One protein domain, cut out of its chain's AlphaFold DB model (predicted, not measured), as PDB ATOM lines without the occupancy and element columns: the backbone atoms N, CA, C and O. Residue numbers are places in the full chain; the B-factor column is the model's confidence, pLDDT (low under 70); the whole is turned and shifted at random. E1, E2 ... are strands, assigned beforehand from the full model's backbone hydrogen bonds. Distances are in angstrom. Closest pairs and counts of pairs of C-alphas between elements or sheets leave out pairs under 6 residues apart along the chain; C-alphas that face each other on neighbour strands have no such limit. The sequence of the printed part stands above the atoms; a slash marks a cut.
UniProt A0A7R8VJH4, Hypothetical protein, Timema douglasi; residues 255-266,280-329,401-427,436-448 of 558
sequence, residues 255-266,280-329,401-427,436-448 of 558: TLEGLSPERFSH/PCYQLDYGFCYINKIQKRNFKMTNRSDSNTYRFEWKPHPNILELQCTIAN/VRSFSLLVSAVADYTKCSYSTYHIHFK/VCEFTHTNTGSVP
ATOM      1  N   THR A 255     -22.068 -39.704 -17.061       82.50
ATOM      2  CA  THR A 255     -22.449 -39.819 -18.462       82.50
ATOM      3  C   THR A 255     -23.868 -39.313 -18.668       82.50
ATOM      4  O   THR A 255     -24.750 -39.532 -17.834       82.50
ATOM      5  N   LEU A 256     -24.061 -38.590 -19.770       82.38
ATOM      6  CA  LEU A 256     -25.297 -37.906 -20.139       82.38
ATOM      7  C   LEU A 256     -25.914 -38.612 -21.353       82.38
ATOM      8  O   LEU A 256     -25.611 -38.306 -22.503       82.38
ATOM      9  N   GLU A 257     -26.774 -39.591 -21.092       80.06
ATOM     10  CA  GLU A 257     -27.464 -40.376 -22.113       80.06
ATOM     11  C   GLU A 257     -28.663 -39.604 -22.683       80.06
ATOM     12  O   GLU A 257     -29.498 -39.068 -21.948       80.06
ATOM     13  N   GLY A 258     -28.782 -39.590 -24.013       75.06
ATOM     14  CA  GLY A 258     -29.874 -38.913 -24.721       75.06
ATOM     15  C   GLY A 258     -29.634 -37.426 -25.003       75.06
ATOM     16  O   GLY A 258     -30.553 -36.749 -25.460       75.06
ATOM     17  N   LEU A 259     -28.419 -36.927 -24.764       80.06
ATOM     18  CA  LEU A 259     -28.000 -35.565 -25.084       80.06
ATOM     19  C   LEU A 259     -26.874 -35.587 -26.115       80.06
ATOM     20  O   LEU A 259     -25.982 -36.430 -26.058       80.06
ATOM     21  N   SER A 260     -26.916 -34.648 -27.058       67.25
ATOM     22  CA  SER A 260     -25.829 -34.476 -28.024       67.25
ATOM     23  C   SER A 260     -24.842 -33.444 -27.477       67.25
ATOM     24  O   SER A 260     -25.278 -32.339 -27.139       67.25
ATOM     25  N   PRO A 261     -23.540 -33.769 -27.365       67.75
ATOM     26  CA  PRO A 261     -22.539 -32.779 -27.008       67.75
ATOM     27  C   PRO A 261     -22.428 -31.772 -28.151       67.75
ATOM     28  O   PRO A 261     -22.157 -32.135 -29.299       67.75
ATOM     29  N   GLU A 262     -22.632 -30.500 -27.844       62.59
ATOM     30  CA  GLU A 262     -22.455 -29.428 -28.809       62.59
ATOM     31  C   GLU A 262     -20.971 -29.046 -28.776       62.59
ATOM     32  O   GLU A 262     -20.516 -28.286 -27.923       62.59
ATOM     33  N   ARG A 263     -20.165 -29.617 -29.687       49.06
ATOM     34  CA  ARG A 263     -18.792 -29.134 -29.930       49.06
ATOM     35  C   ARG A 263     -18.887 -27.769 -30.622       49.06
ATOM     36  O   ARG A 263     -18.650 -27.658 -31.824       49.06
ATOM     37  N   PHE A 264     -19.288 -26.727 -29.900       43.06
ATOM     38  CA  PHE A 264     -19.281 -25.378 -30.442       43.06
ATOM     39  C   PHE A 264     -17.844 -24.929 -30.686       43.06
ATOM     40  O   PHE A 264     -17.128 -24.545 -29.771       43.06
ATOM     41  N   SER A 265     -17.448 -24.849 -31.956       32.62
ATOM     42  CA  SER A 265     -16.477 -23.846 -32.378       32.62
ATOM     43  C   SER A 265     -17.161 -22.475 -32.344       32.62
ATOM     44  O   SER A 265     -17.450 -21.890 -33.394       32.62
ATOM     45  N   HIS A 266     -17.484 -21.947 -31.164       37.69
ATOM     46  CA  HIS A 266     -17.895 -20.553 -31.090       37.69
ATOM     47  C   HIS A 266     -16.638 -19.696 -31.265       37.69
ATOM     48  O   HIS A 266     -15.917 -19.366 -30.331       37.69
ATOM     49  N   PRO A 280     -18.289 -27.742 -20.899       73.81
ATOM     50  CA  PRO A 280     -19.010 -28.666 -21.767       73.81
ATOM     51  C   PRO A 280     -20.482 -28.252 -21.895       73.81
ATOM     52  O   PRO A 280     -21.171 -28.100 -20.884       73.81
ATOM     53  N   CYS A 281     -20.962 -28.088 -23.129       78.12
ATOM     54  CA  CYS A 281     -22.341 -27.711 -23.431       78.12
ATOM     55  C   CYS A 281     -23.060 -28.855 -24.156       78.12
ATOM     56  O   CYS A 281     -22.533 -29.455 -25.098       78.12
ATOM     57  N   TYR A 282     -24.273 -29.161 -23.713       82.94
ATOM     58  CA  TYR A 282     -25.124 -30.205 -24.269       82.94
ATOM     59  C   TYR A 282     -26.453 -29.606 -24.715       82.94
ATOM     60  O   TYR A 282     -27.047 -28.790 -24.013       82.94
ATOM     61  N   GLN A 283     -26.966 -30.046 -25.860       83.00
ATOM     62  CA  GLN A 283     -28.225 -29.524 -26.379       83.00
ATOM     63  C   GLN A 283     -29.411 -30.385 -25.928       83.00
ATOM     64  O   GLN A 283     -29.455 -31.594 -26.176       83.00
ATOM     65  N   LEU A 284     -30.415 -29.747 -25.320       86.94
ATOM     66  CA  LEU A 284     -31.735 -30.321 -25.066       86.94
ATOM     67  C   LEU A 284     -32.741 -29.722 -26.060       86.94
ATOM     68  O   LEU A 284     -33.437 -28.747 -25.764       86.94
ATOM     69  N   ASP A 285     -32.791 -30.305 -27.258       84.62
ATOM     70  CA  ASP A 285     -33.688 -29.868 -28.330       84.62
ATOM     71  C   ASP A 285     -35.077 -30.520 -28.217       84.62
ATOM     72  O   ASP A 285     -35.255 -31.741 -28.310       84.62
ATOM     73  N   TYR A 286     -36.095 -29.688 -28.026       85.81
ATOM     74  CA  TYR A 286     -37.492 -30.106 -28.065       85.81
ATOM     75  C   TYR A 286     -38.018 -30.236 -29.501       85.81
ATOM     76  O   TYR A 286     -39.042 -30.890 -29.712       85.81
ATOM     77  N   GLY A 287     -37.313 -29.675 -30.484       86.31
ATOM     78  CA  GLY A 287     -37.705 -29.631 -31.881       86.31
ATOM     79  C   GLY A 287     -38.982 -28.818 -32.073       86.31
ATOM     80  O   GLY A 287     -39.193 -27.775 -31.446       86.31
ATOM     81  N   PHE A 288     -39.862 -29.310 -32.940       85.88
ATOM     82  CA  PHE A 288     -41.128 -28.654 -33.245       85.88
ATOM     83  C   PHE A 288     -42.194 -28.931 -32.183       85.88
ATOM     84  O   PHE A 288     -42.602 -30.071 -31.961       85.88
ATOM     85  N   CYS A 289     -42.683 -27.868 -31.556       86.69
ATOM     86  CA  CYS A 289     -43.645 -27.911 -30.467       86.69
ATOM     87  C   CYS A 289     -44.937 -27.177 -30.837       86.69
ATOM     88  O   CYS A 289     -44.917 -26.118 -31.457       86.69
ATOM     89  N   TYR A 290     -46.076 -27.701 -30.391       85.06
ATOM     90  CA  TYR A 290     -47.347 -26.986 -30.484       85.06
ATOM     91  C   TYR A 290     -47.456 -25.963 -29.350       85.06
ATOM     92  O   TYR A 290     -47.217 -26.296 -28.185       85.06
ATOM     93  N   ILE A 291     -47.867 -24.735 -29.671       84.75
ATOM     94  CA  ILE A 291     -48.133 -23.702 -28.660       84.75
ATOM     95  C   ILE A 291     -49.212 -24.195 -27.676       84.75
ATOM     96  O   ILE A 291     -50.179 -24.843 -28.071       84.75
ATOM     97  N   ASN A 292     -49.045 -23.886 -26.384       82.12
ATOM     98  CA  ASN A 292     -49.916 -24.293 -25.267       82.12
ATOM     99  C   ASN A 292     -50.007 -25.807 -24.994       82.12
ATOM    100  O   ASN A 292     -50.826 -26.225 -24.174       82.12
ATOM    101  N   LYS A 293     -49.164 -26.639 -25.618       82.94
ATOM    102  CA  LYS A 293     -49.052 -28.067 -25.294       82.94
ATOM    103  C   LYS A 293     -47.794 -28.304 -24.463       82.94
ATOM    104  O   LYS A 293     -46.693 -27.972 -24.893       82.94
ATOM    105  N   ILE A 294     -47.949 -28.895 -23.278       84.38
ATOM    106  CA  ILE A 294     -46.805 -29.282 -22.444       84.38
ATOM    107  C   ILE A 294     -46.040 -30.393 -23.165       84.38
ATOM    108  O   ILE A 294     -46.598 -31.458 -23.431       84.38
ATOM    109  N   GLN A 295     -44.765 -30.143 -23.450       81.81
ATOM    110  CA  GLN A 295     -43.835 -31.133 -23.980       81.81
ATOM    111  C   GLN A 295     -42.874 -31.568 -22.882       81.81
ATOM    112  O   GLN A 295     -42.441 -30.756 -22.065       81.81
ATOM    113  N   LYS A 296     -42.556 -32.861 -22.854       86.06
ATOM    114  CA  LYS A 296     -41.618 -33.443 -21.892       86.06
ATOM    115  C   LYS A 296     -40.495 -34.130 -22.654       86.06
ATOM    116  O   LYS A 296     -40.757 -34.957 -23.523       86.06
ATOM    117  N   ARG A 297     -39.258 -33.797 -22.300       84.44
ATOM    118  CA  ARG A 297     -38.050 -34.500 -22.727       84.44
ATOM    119  C   ARG A 297     -37.336 -35.011 -21.489       84.44
ATOM    120  O   ARG A 297     -37.297 -34.324 -20.473       84.44
ATOM    121  N   ASN A 298     -36.789 -36.211 -21.598       85.69
ATOM    122  CA  ASN A 298     -36.031 -36.846 -20.535       85.69
ATOM    123  C   ASN A 298     -34.646 -37.170 -21.092       85.69
ATOM    124  O   ASN A 298     -34.540 -37.653 -22.218       85.69
ATOM    125  N   PHE A 299     -33.622 -36.925 -20.294       86.50
ATOM    126  CA  PHE A 299     -32.279 -37.451 -20.490       86.50
ATOM    127  C   PHE A 299     -31.896 -38.214 -19.224       86.50
ATOM    128  O   PHE A 299     -32.531 -38.041 -18.179       86.50
ATOM    129  N   LYS A 300     -30.897 -39.085 -19.320       86.31
ATOM    130  CA  LYS A 300     -30.461 -39.916 -18.198       86.31
ATOM    131  C   LYS A 300     -29.030 -39.562 -17.823       86.31
ATOM    132  O   LYS A 300     -28.148 -39.530 -18.670       86.31
ATOM    133  N   MET A 301     -28.826 -39.288 -16.541       86.50
ATOM    134  CA  MET A 301     -27.505 -39.138 -15.945       86.50
ATOM    135  C   MET A 301     -27.159 -40.440 -15.241       86.50
ATOM    136  O   MET A 301     -27.927 -40.895 -14.394       86.50
ATOM    137  N   THR A 302     -26.023 -41.032 -15.590       85.50
ATOM    138  CA  THR A 302     -25.563 -42.283 -14.984       85.50
ATOM    139  C   THR A 302     -24.204 -42.048 -14.335       85.50
ATOM    140  O   THR A 302     -23.269 -41.617 -15.014       85.50
ATOM    141  N   ASN A 303     -24.103 -42.341 -13.036       88.00
ATOM    142  CA  ASN A 303     -22.821 -42.554 -12.370       88.00
ATOM    143  C   ASN A 303     -22.355 -43.986 -12.661       88.00
ATOM    144  O   ASN A 303     -23.036 -44.939 -12.287       88.00
ATOM    145  N   ARG A 304     -21.233 -44.116 -13.363       82.62
ATOM    146  CA  ARG A 304     -20.605 -45.375 -13.781       82.62
ATOM    147  C   ARG A 304     -19.370 -45.722 -12.943       82.62
ATOM    148  O   ARG A 304     -18.709 -46.707 -13.243       82.62
ATOM    149  N   SER A 305     -19.043 -44.935 -11.917       84.56
ATOM    150  CA  SER A 305     -17.929 -45.251 -11.023       84.56
ATOM    151  C   SER A 305     -18.291 -46.386 -10.062       84.56
ATOM    152  O   SER A 305     -19.394 -46.387  -9.516       84.56
ATOM    153  N   ASP A 306     -17.335 -47.263  -9.762       78.75
ATOM    154  CA  ASP A 306     -17.541 -48.366  -8.814       78.75
ATOM    155  C   ASP A 306     -17.576 -47.911  -7.343       78.75
ATOM    156  O   ASP A 306     -18.183 -48.572  -6.502       78.75
ATOM    157  N   SER A 307     -16.916 -46.792  -7.016       81.88
ATOM    158  CA  SER A 307     -16.700 -46.358  -5.625       81.88
ATOM    159  C   SER A 307     -17.024 -44.894  -5.334       81.88
ATOM    160  O   SER A 307     -17.128 -44.526  -4.165       81.88
ATOM    161  N   ASN A 308     -17.147 -44.040  -6.354       87.00
ATOM    162  CA  ASN A 308     -17.341 -42.606  -6.146       87.00
ATOM    163  C   ASN A 308     -18.829 -42.277  -6.001       87.00
ATOM    164  O   ASN A 308     -19.684 -42.799  -6.720       87.00
ATOM    165  N   THR A 309     -19.140 -41.362  -5.086       86.31
ATOM    166  CA  THR A 309     -20.491 -40.821  -4.927       86.31
ATOM    167  C   THR A 309     -20.497 -39.403  -5.465       86.31
ATOM    168  O   THR A 309     -19.649 -38.596  -5.103       86.31
ATOM    169  N   TYR A 310     -21.444 -39.086  -6.340       88.88
ATOM    170  CA  TYR A 310     -21.512 -37.773  -6.970       88.88
ATOM    171  C   TYR A 310     -22.755 -37.013  -6.532       88.88
ATOM    172  O   TYR A 310     -23.860 -37.556  -6.519       88.88
ATOM    173  N   ARG A 311     -22.566 -35.728  -6.232       88.19
ATOM    174  CA  ARG A 311     -23.631 -34.758  -5.991       88.19
ATOM    175  C   ARG A 311     -23.880 -33.947  -7.256       88.19
ATOM    176  O   ARG A 311     -22.940 -33.404  -7.841       88.19
ATOM    177  N   PHE A 312     -25.147 -33.856  -7.653       89.75
ATOM    178  CA  PHE A 312     -25.602 -33.075  -8.802       89.75
ATOM    179  C   PHE A 312     -26.399 -31.870  -8.314       89.75
ATOM    180  O   PHE A 312     -27.446 -32.033  -7.698       89.75
ATOM    181  N   GLU A 313     -25.928 -30.664  -8.614       87.75
ATOM    182  CA  GLU A 313     -26.587 -29.423  -8.213       87.75
ATOM    183  C   GLU A 313     -26.976 -28.596  -9.439       87.75
ATOM    184  O   GLU A 313     -26.124 -28.158 -10.213       87.75
ATOM    185  N   TRP A 314     -28.274 -28.353  -9.608       86.38
ATOM    186  CA  TRP A 314     -28.803 -27.511 -10.679       86.38
ATOM    187  C   TRP A 314     -28.976 -26.084 -10.181       86.38
ATOM    188  O   TRP A 314     -29.770 -25.829  -9.274       86.38
ATOM    189  N   LYS A 315     -28.281 -25.129 -10.801       78.44
ATOM    190  CA  LYS A 315     -28.438 -23.725 -10.416       78.44
ATOM    191  C   LYS A 315     -29.790 -23.191 -10.900       78.44
ATOM    192  O   LYS A 315     -30.135 -23.380 -12.071       78.44
ATOM    193  N   PRO A 316     -30.553 -22.479 -10.051       65.94
ATOM    194  CA  PRO A 316     -31.784 -21.828 -10.475       65.94
ATOM    195  C   PRO A 316     -31.438 -20.702 -11.450       65.94
ATOM    196  O   PRO A 316     -30.883 -19.677 -11.056       65.94
ATOM    197  N   HIS A 317     -31.751 -20.887 -12.731       61.25
ATOM    198  CA  HIS A 317     -31.466 -19.877 -13.740       61.25
ATOM    199  C   HIS A 317     -32.715 -19.023 -14.032       61.25
ATOM    200  O   HIS A 317     -33.784 -19.578 -14.302       61.25
ATOM    201  N   PRO A 318     -32.618 -17.678 -14.005       59.28
ATOM    202  CA  PRO A 318     -33.752 -16.796 -14.297       59.28
ATOM    203  C   PRO A 318     -34.186 -16.850 -15.773       59.28
ATOM    204  O   PRO A 318     -35.324 -16.503 -16.086       59.28
ATOM    205  N   ASN A 319     -33.309 -17.324 -16.667       56.59
ATOM    206  CA  ASN A 319     -33.562 -17.486 -18.097       56.59
ATOM    207  C   ASN A 319     -33.436 -18.972 -18.479       56.59
ATOM    208  O   ASN A 319     -32.347 -19.525 -18.406       56.59
ATOM    209  N   ILE A 320     -34.530 -19.604 -18.917       63.94
ATOM    210  CA  ILE A 320     -34.642 -21.059 -19.199       63.94
ATOM    211  C   ILE A 320     -33.733 -21.538 -20.356       63.94
ATOM    212  O   ILE A 320     -33.632 -22.732 -20.606       63.94
ATOM    213  N   LEU A 321     -33.074 -20.621 -21.069       67.75
ATOM    214  CA  LEU A 321     -32.262 -20.942 -22.245       67.75
ATOM    215  C   LEU A 321     -31.022 -21.776 -21.905       67.75
ATOM    216  O   LEU A 321     -30.653 -22.629 -22.703       67.75
ATOM    217  N   GLU A 322     -30.420 -21.571 -20.732       74.62
ATOM    218  CA  GLU A 322     -29.227 -22.301 -20.303       74.62
ATOM    219  C   GLU A 322     -29.393 -22.791 -18.861       74.62
ATOM    220  O   GLU A 322     -29.618 -21.999 -17.943       74.62
ATOM    221  N   LEU A 323     -29.308 -24.107 -18.659       82.62
ATOM    222  CA  LEU A 323     -29.343 -24.733 -17.338       82.62
ATOM    223  C   LEU A 323     -27.946 -25.235 -16.989       82.62
ATOM    224  O   LEU A 323     -27.425 -26.124 -17.657       82.62
ATOM    225  N   GLN A 324     -27.349 -24.693 -15.931       84.38
ATOM    226  CA  GLN A 324     -26.042 -25.139 -15.458       84.38
ATOM    227  C   GLN A 324     -26.203 -26.197 -14.363       84.38
ATOM    228  O   GLN A 324     -26.901 -25.967 -13.371       84.38
ATOM    229  N   CYS A 325     -25.510 -27.323 -14.523       86.94
ATOM    230  CA  CYS A 325     -25.363 -28.337 -13.485       86.94
ATOM    231  C   CYS A 325     -23.923 -28.354 -12.987       86.94
ATOM    232  O   CYS A 325     -22.984 -28.441 -13.782       86.94
ATOM    233  N   THR A 326     -23.754 -28.325 -11.672       88.62
ATOM    234  CA  THR A 326     -22.487 -28.583 -10.997       88.62
ATOM    235  C   THR A 326     -22.458 -30.037 -10.537       88.62
ATOM    236  O   THR A 326     -23.440 -30.557 -10.014       88.62
ATOM    237  N   ILE A 327     -21.337 -30.707 -10.788       89.62
ATOM    238  CA  ILE A 327     -21.065 -32.089 -10.404       89.62
ATOM    239  C   ILE A 327     -19.869 -32.059  -9.456       89.62
ATOM    240  O   ILE A 327     -18.837 -31.480  -9.797       89.62
ATOM    241  N   ALA A 328     -19.990 -32.702  -8.299       88.38
ATOM    242  CA  ALA A 328     -18.897 -32.844  -7.345       88.38
ATOM    243  C   ALA A 328     -18.836 -34.279  -6.817       88.38
ATOM    244  O   ALA A 328     -19.877 -34.858  -6.511       88.38
ATOM    245  N   ASN A 329     -17.634 -34.849  -6.707       89.06
ATOM    246  CA  ASN A 329     -17.443 -36.099  -5.975       89.06
ATOM    247  C   ASN A 329     -17.512 -35.785  -4.473       89.06
ATOM    248  O   ASN A 329     -16.921 -34.798  -4.020       89.06
ATOM    249  N   VAL A 401     -14.835 -30.713  -8.524       85.69
ATOM    250  CA  VAL A 401     -15.955 -29.851  -8.901       85.69
ATOM    251  C   VAL A 401     -15.831 -29.483 -10.373       85.69
ATOM    252  O   VAL A 401     -14.891 -28.806 -10.785       85.69
ATOM    253  N   ARG A 402     -16.820 -29.894 -11.157       86.38
ATOM    254  CA  ARG A 402     -16.952 -29.550 -12.573       86.38
ATOM    255  C   ARG A 402     -18.368 -29.096 -12.872       86.38
ATOM    256  O   ARG A 402     -19.281 -29.308 -12.079       86.38
ATOM    257  N   SER A 403     -18.569 -28.415 -13.991       85.62
ATOM    258  CA  SER A 403     -19.902 -27.979 -14.410       85.62
ATOM    259  C   SER A 403     -20.091 -28.195 -15.902       85.62
ATOM    260  O   SER A 403     -19.125 -28.136 -16.656       85.62
ATOM    261  N   PHE A 404     -21.331 -28.429 -16.313       84.44
ATOM    262  CA  PHE A 404     -21.743 -28.444 -17.713       84.44
ATOM    263  C   PHE A 404     -23.005 -27.598 -17.876       84.44
ATOM    264  O   PHE A 404     -23.735 -27.368 -16.902       84.44
ATOM    265  N   SER A 405     -23.258 -27.122 -19.090       84.50
ATOM    266  CA  SER A 405     -24.480 -26.399 -19.428       84.50
ATOM    267  C   SER A 405     -25.382 -27.210 -20.354       84.50
ATOM    268  O   SER A 405     -24.924 -27.991 -21.189       84.50
ATOM    269  N   LEU A 406     -26.692 -27.049 -20.172       85.75
ATOM    270  CA  LEU A 406     -27.720 -27.532 -21.082       85.75
ATOM    271  C   LEU A 406     -28.353 -26.355 -21.806       85.75
ATOM    272  O   LEU A 406     -29.040 -25.546 -21.178       85.75
ATOM    273  N   LEU A 407     -28.183 -26.307 -23.124       84.88
ATOM    274  CA  LEU A 407     -28.868 -25.354 -23.981       84.88
ATOM    275  C   LEU A 407     -30.257 -25.892 -24.337       84.88
ATOM    276  O   LEU A 407     -30.397 -26.919 -25.005       84.88
ATOM    277  N   VAL A 408     -31.300 -25.192 -23.897       85.12
ATOM    278  CA  VAL A 408     -32.689 -25.574 -24.167       85.12
ATOM    279  C   VAL A 408     -33.176 -24.861 -25.423       85.12
ATOM    280  O   VAL A 408     -33.225 -23.633 -25.476       85.12
ATOM    281  N   SER A 409     -33.584 -25.635 -26.431       84.38
ATOM    282  CA  SER A 409     -34.094 -25.110 -27.704       84.38
ATOM    283  C   SER A 409     -35.448 -25.721 -28.066       84.38
ATOM    284  O   SER A 409     -35.742 -26.866 -27.728       84.38
ATOM    285  N   ALA A 410     -36.314 -24.923 -28.695       86.19
ATOM    286  CA  ALA A 410     -37.625 -25.344 -29.179       86.19
ATOM    287  C   ALA A 410     -38.114 -24.402 -30.289       86.19
ATOM    288  O   ALA A 410     -37.947 -23.184 -30.196       86.19
ATOM    289  N   VAL A 411     -38.794 -24.948 -31.297       85.56
ATOM    290  CA  VAL A 411     -39.520 -24.180 -32.318       85.56
ATOM    291  C   VAL A 411     -41.012 -24.357 -32.071       85.56
ATOM    292  O   VAL A 411     -41.562 -25.422 -32.339       85.56
ATOM    293  N   ALA A 412     -41.676 -23.326 -31.550       85.38
ATOM    294  CA  ALA A 412     -43.107 -23.370 -31.258       85.38
ATOM    295  C   ALA A 412     -43.928 -22.584 -32.292       85.38
ATOM    296  O   ALA A 412     -43.719 -21.384 -32.459       85.38
ATOM    297  N   ASP A 413     -44.882 -23.242 -32.957       86.69
ATOM    298  CA  ASP A 413     -45.841 -22.601 -33.874       86.69
ATOM    299  C   ASP A 413     -47.216 -23.297 -33.800       86.69
ATOM    300  O   ASP A 413     -47.389 -24.348 -33.172       86.69
ATOM    301  N   TYR A 414     -48.216 -22.691 -34.433       82.38
ATOM    302  CA  TYR A 414     -49.498 -23.328 -34.724       82.38
ATOM    303  C   TYR A 414     -49.409 -24.156 -36.011       82.38
ATOM    304  O   TYR A 414     -48.632 -23.842 -36.918       82.38
ATOM    305  N   THR A 415     -50.250 -25.186 -36.135       81.56
ATOM    306  CA  THR A 415     -50.410 -25.904 -37.404       81.56
ATOM    307  C   THR A 415     -51.011 -24.977 -38.452       81.56
ATOM    308  O   THR A 415     -52.013 -24.301 -38.220       81.56
ATOM    309  N   LYS A 416     -50.391 -24.942 -39.630       84.44
ATOM    310  CA  LYS A 416     -50.879 -24.187 -40.785       84.44
ATOM    311  C   LYS A 416     -50.948 -25.152 -41.953       84.44
ATOM    312  O   LYS A 416     -49.968 -25.821 -42.260       84.44
ATOM    313  N   CYS A 417     -52.107 -25.243 -42.585       84.75
ATOM    314  CA  CYS A 417     -52.303 -26.116 -43.730       84.75
ATOM    315  C   CYS A 417     -52.915 -25.346 -44.893       84.75
ATOM    316  O   CYS A 417     -53.614 -24.349 -44.708       84.75
ATOM    317  N   SER A 418     -52.632 -25.831 -46.095       87.06
ATOM    318  CA  SER A 418     -53.258 -25.368 -47.326       87.06
ATOM    319  C   SER A 418     -53.768 -26.561 -48.127       87.06
ATOM    320  O   SER A 418     -53.238 -27.675 -48.037       87.06
ATOM    321  N   TYR A 419     -54.828 -26.317 -48.892       85.62
ATOM    322  CA  TYR A 419     -55.503 -27.315 -49.710       85.62
ATOM    323  C   TYR A 419     -55.554 -26.824 -51.153       85.62
ATOM    324  O   TYR A 419     -55.852 -25.657 -51.404       85.62
ATOM    325  N   SER A 420     -55.283 -27.728 -52.092       85.75
ATOM    326  CA  SER A 420     -55.424 -27.458 -53.532       85.75
ATOM    327  C   SER A 420     -56.886 -27.314 -53.971       85.75
ATOM    328  O   SER A 420     -57.183 -26.524 -54.862       85.75
ATOM    329  N   THR A 421     -57.808 -28.038 -53.330       82.56
ATOM    330  CA  THR A 421     -59.254 -27.894 -53.527       82.56
ATOM    331  C   THR A 421     -60.016 -28.203 -52.240       82.56
ATOM    332  O   THR A 421     -59.586 -29.039 -51.446       82.56
ATOM    333  N   TYR A 422     -61.155 -27.535 -52.045       83.12
ATOM    334  CA  TYR A 422     -62.088 -27.783 -50.936       83.12
ATOM    335  C   TYR A 422     -63.281 -28.650 -51.356       83.12
ATOM    336  O   TYR A 422     -63.961 -29.221 -50.508       83.12
ATOM    337  N   HIS A 423     -63.524 -28.761 -52.663       83.81
ATOM    338  CA  HIS A 423     -64.628 -29.523 -53.229       83.81
ATOM    339  C   HIS A 423     -64.104 -30.391 -54.370       83.81
ATOM    340  O   HIS A 423     -63.467 -29.896 -55.304       83.81
ATOM    341  N   ILE A 424     -64.372 -31.692 -54.297       83.50
ATOM    342  CA  ILE A 424     -64.043 -32.646 -55.354       83.50
ATOM    343  C   ILE A 424     -65.349 -33.038 -56.030       83.50
ATOM    344  O   ILE A 424     -66.213 -33.653 -55.411       83.50
ATOM    345  N   HIS A 425     -65.489 -32.668 -57.300       81.12
ATOM    346  CA  HIS A 425     -66.635 -33.045 -58.113       81.12
ATOM    347  C   HIS A 425     -66.250 -34.212 -59.023       81.12
ATOM    348  O   HIS A 425     -65.535 -34.033 -60.012       81.12
ATOM    349  N   PHE A 426     -66.742 -35.409 -58.713       81.12
ATOM    350  CA  PHE A 426     -66.617 -36.552 -59.613       81.12
ATOM    351  C   PHE A 426     -67.595 -36.392 -60.778       81.12
ATOM    352  O   PHE A 426     -68.760 -36.058 -60.578       81.12
ATOM    353  N   LYS A 427     -67.117 -36.581 -62.009       79.06
ATOM    354  CA  LYS A 427     -68.000 -36.636 -63.183       79.06
ATOM    355  C   LYS A 427     -68.750 -37.969 -63.194       79.06
ATOM    356  O   LYS A 427     -68.254 -38.951 -62.634       79.06
ATOM    357  N   VAL A 436     -60.549 -41.491 -60.208       83.19
ATOM    358  CA  VAL A 436     -59.570 -41.121 -59.183       83.19
ATOM    359  C   VAL A 436     -59.342 -39.619 -59.280       83.19
ATOM    360  O   VAL A 436     -59.071 -39.103 -60.363       83.19
ATOM    361  N   CYS A 437     -59.469 -38.918 -58.156       80.38
ATOM    362  CA  CYS A 437     -59.096 -37.516 -58.043       80.38
ATOM    363  C   CYS A 437     -57.916 -37.404 -57.083       80.38
ATOM    364  O   CYS A 437     -58.002 -37.831 -55.931       80.38
ATOM    365  N   GLU A 438     -56.826 -36.828 -57.572       84.38
ATOM    366  CA  GLU A 438     -55.674 -36.482 -56.756       84.38
ATOM    367  C   GLU A 438     -55.798 -35.023 -56.325       84.38
ATOM    368  O   GLU A 438     -56.034 -34.132 -57.143       84.38
ATOM    369  N   PHE A 439     -55.642 -34.775 -55.031       84.88
ATOM    370  CA  PHE A 439     -55.562 -33.432 -54.479       84.88
ATOM    371  C   PHE A 439     -54.373 -33.356 -53.530       84.88
ATOM    372  O   PHE A 439     -54.006 -34.321 -52.859       84.88
ATOM    373  N   THR A 440     -53.756 -32.185 -53.472       85.94
ATOM    374  CA  THR A 440     -52.622 -31.919 -52.595       85.94
ATOM    375  C   THR A 440     -53.099 -31.283 -51.294       85.94
ATOM    376  O   THR A 440     -53.848 -30.298 -51.308       85.94
ATOM    377  N   HIS A 441     -52.630 -31.849 -50.183       85.50
ATOM    378  CA  HIS A 441     -52.715 -31.299 -48.836       85.50
ATOM    379  C   HIS A 441     -51.296 -30.970 -48.364       85.50
ATOM    380  O   HIS A 441     -50.438 -31.853 -48.336       85.50
ATOM    381  N   THR A 442     -51.030 -29.706 -48.029       86.75
ATOM    382  CA  THR A 442     -49.667 -29.235 -47.744       86.75
ATOM    383  C   THR A 442     -49.597 -28.570 -46.377       86.75
ATOM    384  O   THR A 442     -50.344 -27.630 -46.095       86.75
ATOM    385  N   ASN A 443     -48.660 -29.029 -45.543       86.69
ATOM    386  CA  ASN A 443     -48.270 -28.333 -44.322       86.69
ATOM    387  C   ASN A 443     -47.442 -27.095 -44.689       86.69
ATOM    388  O   ASN A 443     -46.365 -27.219 -45.268       86.69
ATOM    389  N   THR A 444     -47.951 -25.912 -44.364       84.19
ATOM    390  CA  THR A 444     -47.271 -24.627 -44.587       84.19
ATOM    391  C   THR A 444     -46.721 -24.040 -43.287       84.19
ATOM    392  O   THR A 444     -46.245 -22.906 -43.280       84.19
ATOM    393  N   GLY A 445     -46.853 -24.759 -42.169       81.94
ATOM    394  CA  GLY A 445     -46.341 -24.368 -40.859       81.94
ATOM    395  C   GLY A 445     -44.988 -25.000 -40.547       81.94
ATOM    396  O   GLY A 445     -44.540 -25.924 -41.223       81.94
ATOM    397  N   SER A 446     -44.343 -24.511 -39.486       79.50
ATOM    398  CA  SER A 446     -43.082 -25.081 -38.996       79.50
ATOM    399  C   SER A 446     -43.281 -26.359 -38.181       79.50
ATOM    400  O   SER A 446     -42.341 -27.119 -38.020       79.50
ATOM    401  N   VAL A 447     -44.486 -26.621 -37.671       86.25
ATOM    402  CA  VAL A 447     -44.784 -27.773 -36.803       86.25
ATOM    403  C   VAL A 447     -45.461 -28.889 -37.612       86.25
ATOM    404  O   VAL A 447     -46.203 -28.569 -38.545       86.25
ATOM    405  N   PRO A 448     -45.232 -30.185 -37.301       82.12
ATOM    406  CA  PRO A 448     -45.904 -31.297 -37.966       82.12
ATOM    407  C   PRO A 448     -47.427 -31.136 -38.013       82.12
ATOM    408  O   PRO A 448     -48.057 -30.705 -37.050       82.12
TER     409      PRO A 448
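This is residues 255 to 266, 280 to 329, 401 to 427 and 436 to 448 of the 558 residues of the protein "Hypothetical protein" of Timema douglasi (UniProt A0A7R8VJH4). A four-stranded sheet, curled like part of a barrel, makes the body, with the small strand pair E1 and E3 at its open side, between the edge strands E2 and E4. Beyond the end of the long strand E6, a thin arm with the short pair E7 and E8 makes much of the length. The printed part has 102 residues, no named helix and eight strands, E1 to E8 in order along the chain; the class is all strand, though under half of the residues, 49, are in named elements. The largest sheet is mixed, in the order E2, E6, E5, E4, and the two small pairs are antiparallel. The whole is extended, with a radius of gyration of the C-alphas of 21.9 A and spans of 78 by 32 by 30 A.

E1, residues 255 to 257, begins at C-alpha 255 (-22.449, -39.819, -18.462). E2 is residues 281 to 290, 26.0 A long, and E3 is residues 300 to 303. E4, residues 309 to 314, is 16.7 A long, and E5, residues 322 to 329, is 23.1 A long. E6, residues 402 to 413, is the longest strand at 36.6 A and ends at C-alpha 413 (-45.841, -22.601, -33.874). E7 is residues 417 to 419, and E8, residues 441 to 443, ends at C-alpha 443 (-48.270, -28.333, -44.322).

E6 is an inner strand, parallel to E2 at 18 degrees, with N 284 and O 407 2.8 A apart. E6 and E5 are antiparallel at 153 degrees, with N 327 and O 402 2.8 A apart. E4 and E5 form a hairpin, with N 311 and O 328 2.8 A apart. This sheet is twisted. E1 and E3 are antiparallel at 155 degrees, with N 257 and O 300 2.8 A apart. The closest C-alphas of E3 and E4, those of Asn 303 and Tyr 310, are 7.3 A apart. Residues 260 to 261 pair antiparallel with residues 282 to 283 of E2. E7 and E8 are antiparallel at 158 degrees, with N 418 and O 442 2.9 A apart; E6 is apart from both.

The two C-alphas farthest apart, those of Ser 307 and Lys 427, are 77.7 A apart. Three cuts leave out residues 267 to 279, 330 to 400 and 428 to 435, with C-alpha gaps of 12.4 A, 7.1 A and 10.4 A. Of the links that are printed whole, E3 to E4 and E6 to E7 are tight, E2 to E3 and E4 to E5 are short, and none is long. The mean pLDDT of the printed part is 80.7; residues 260 to 266 and 316 to 321 are under 70.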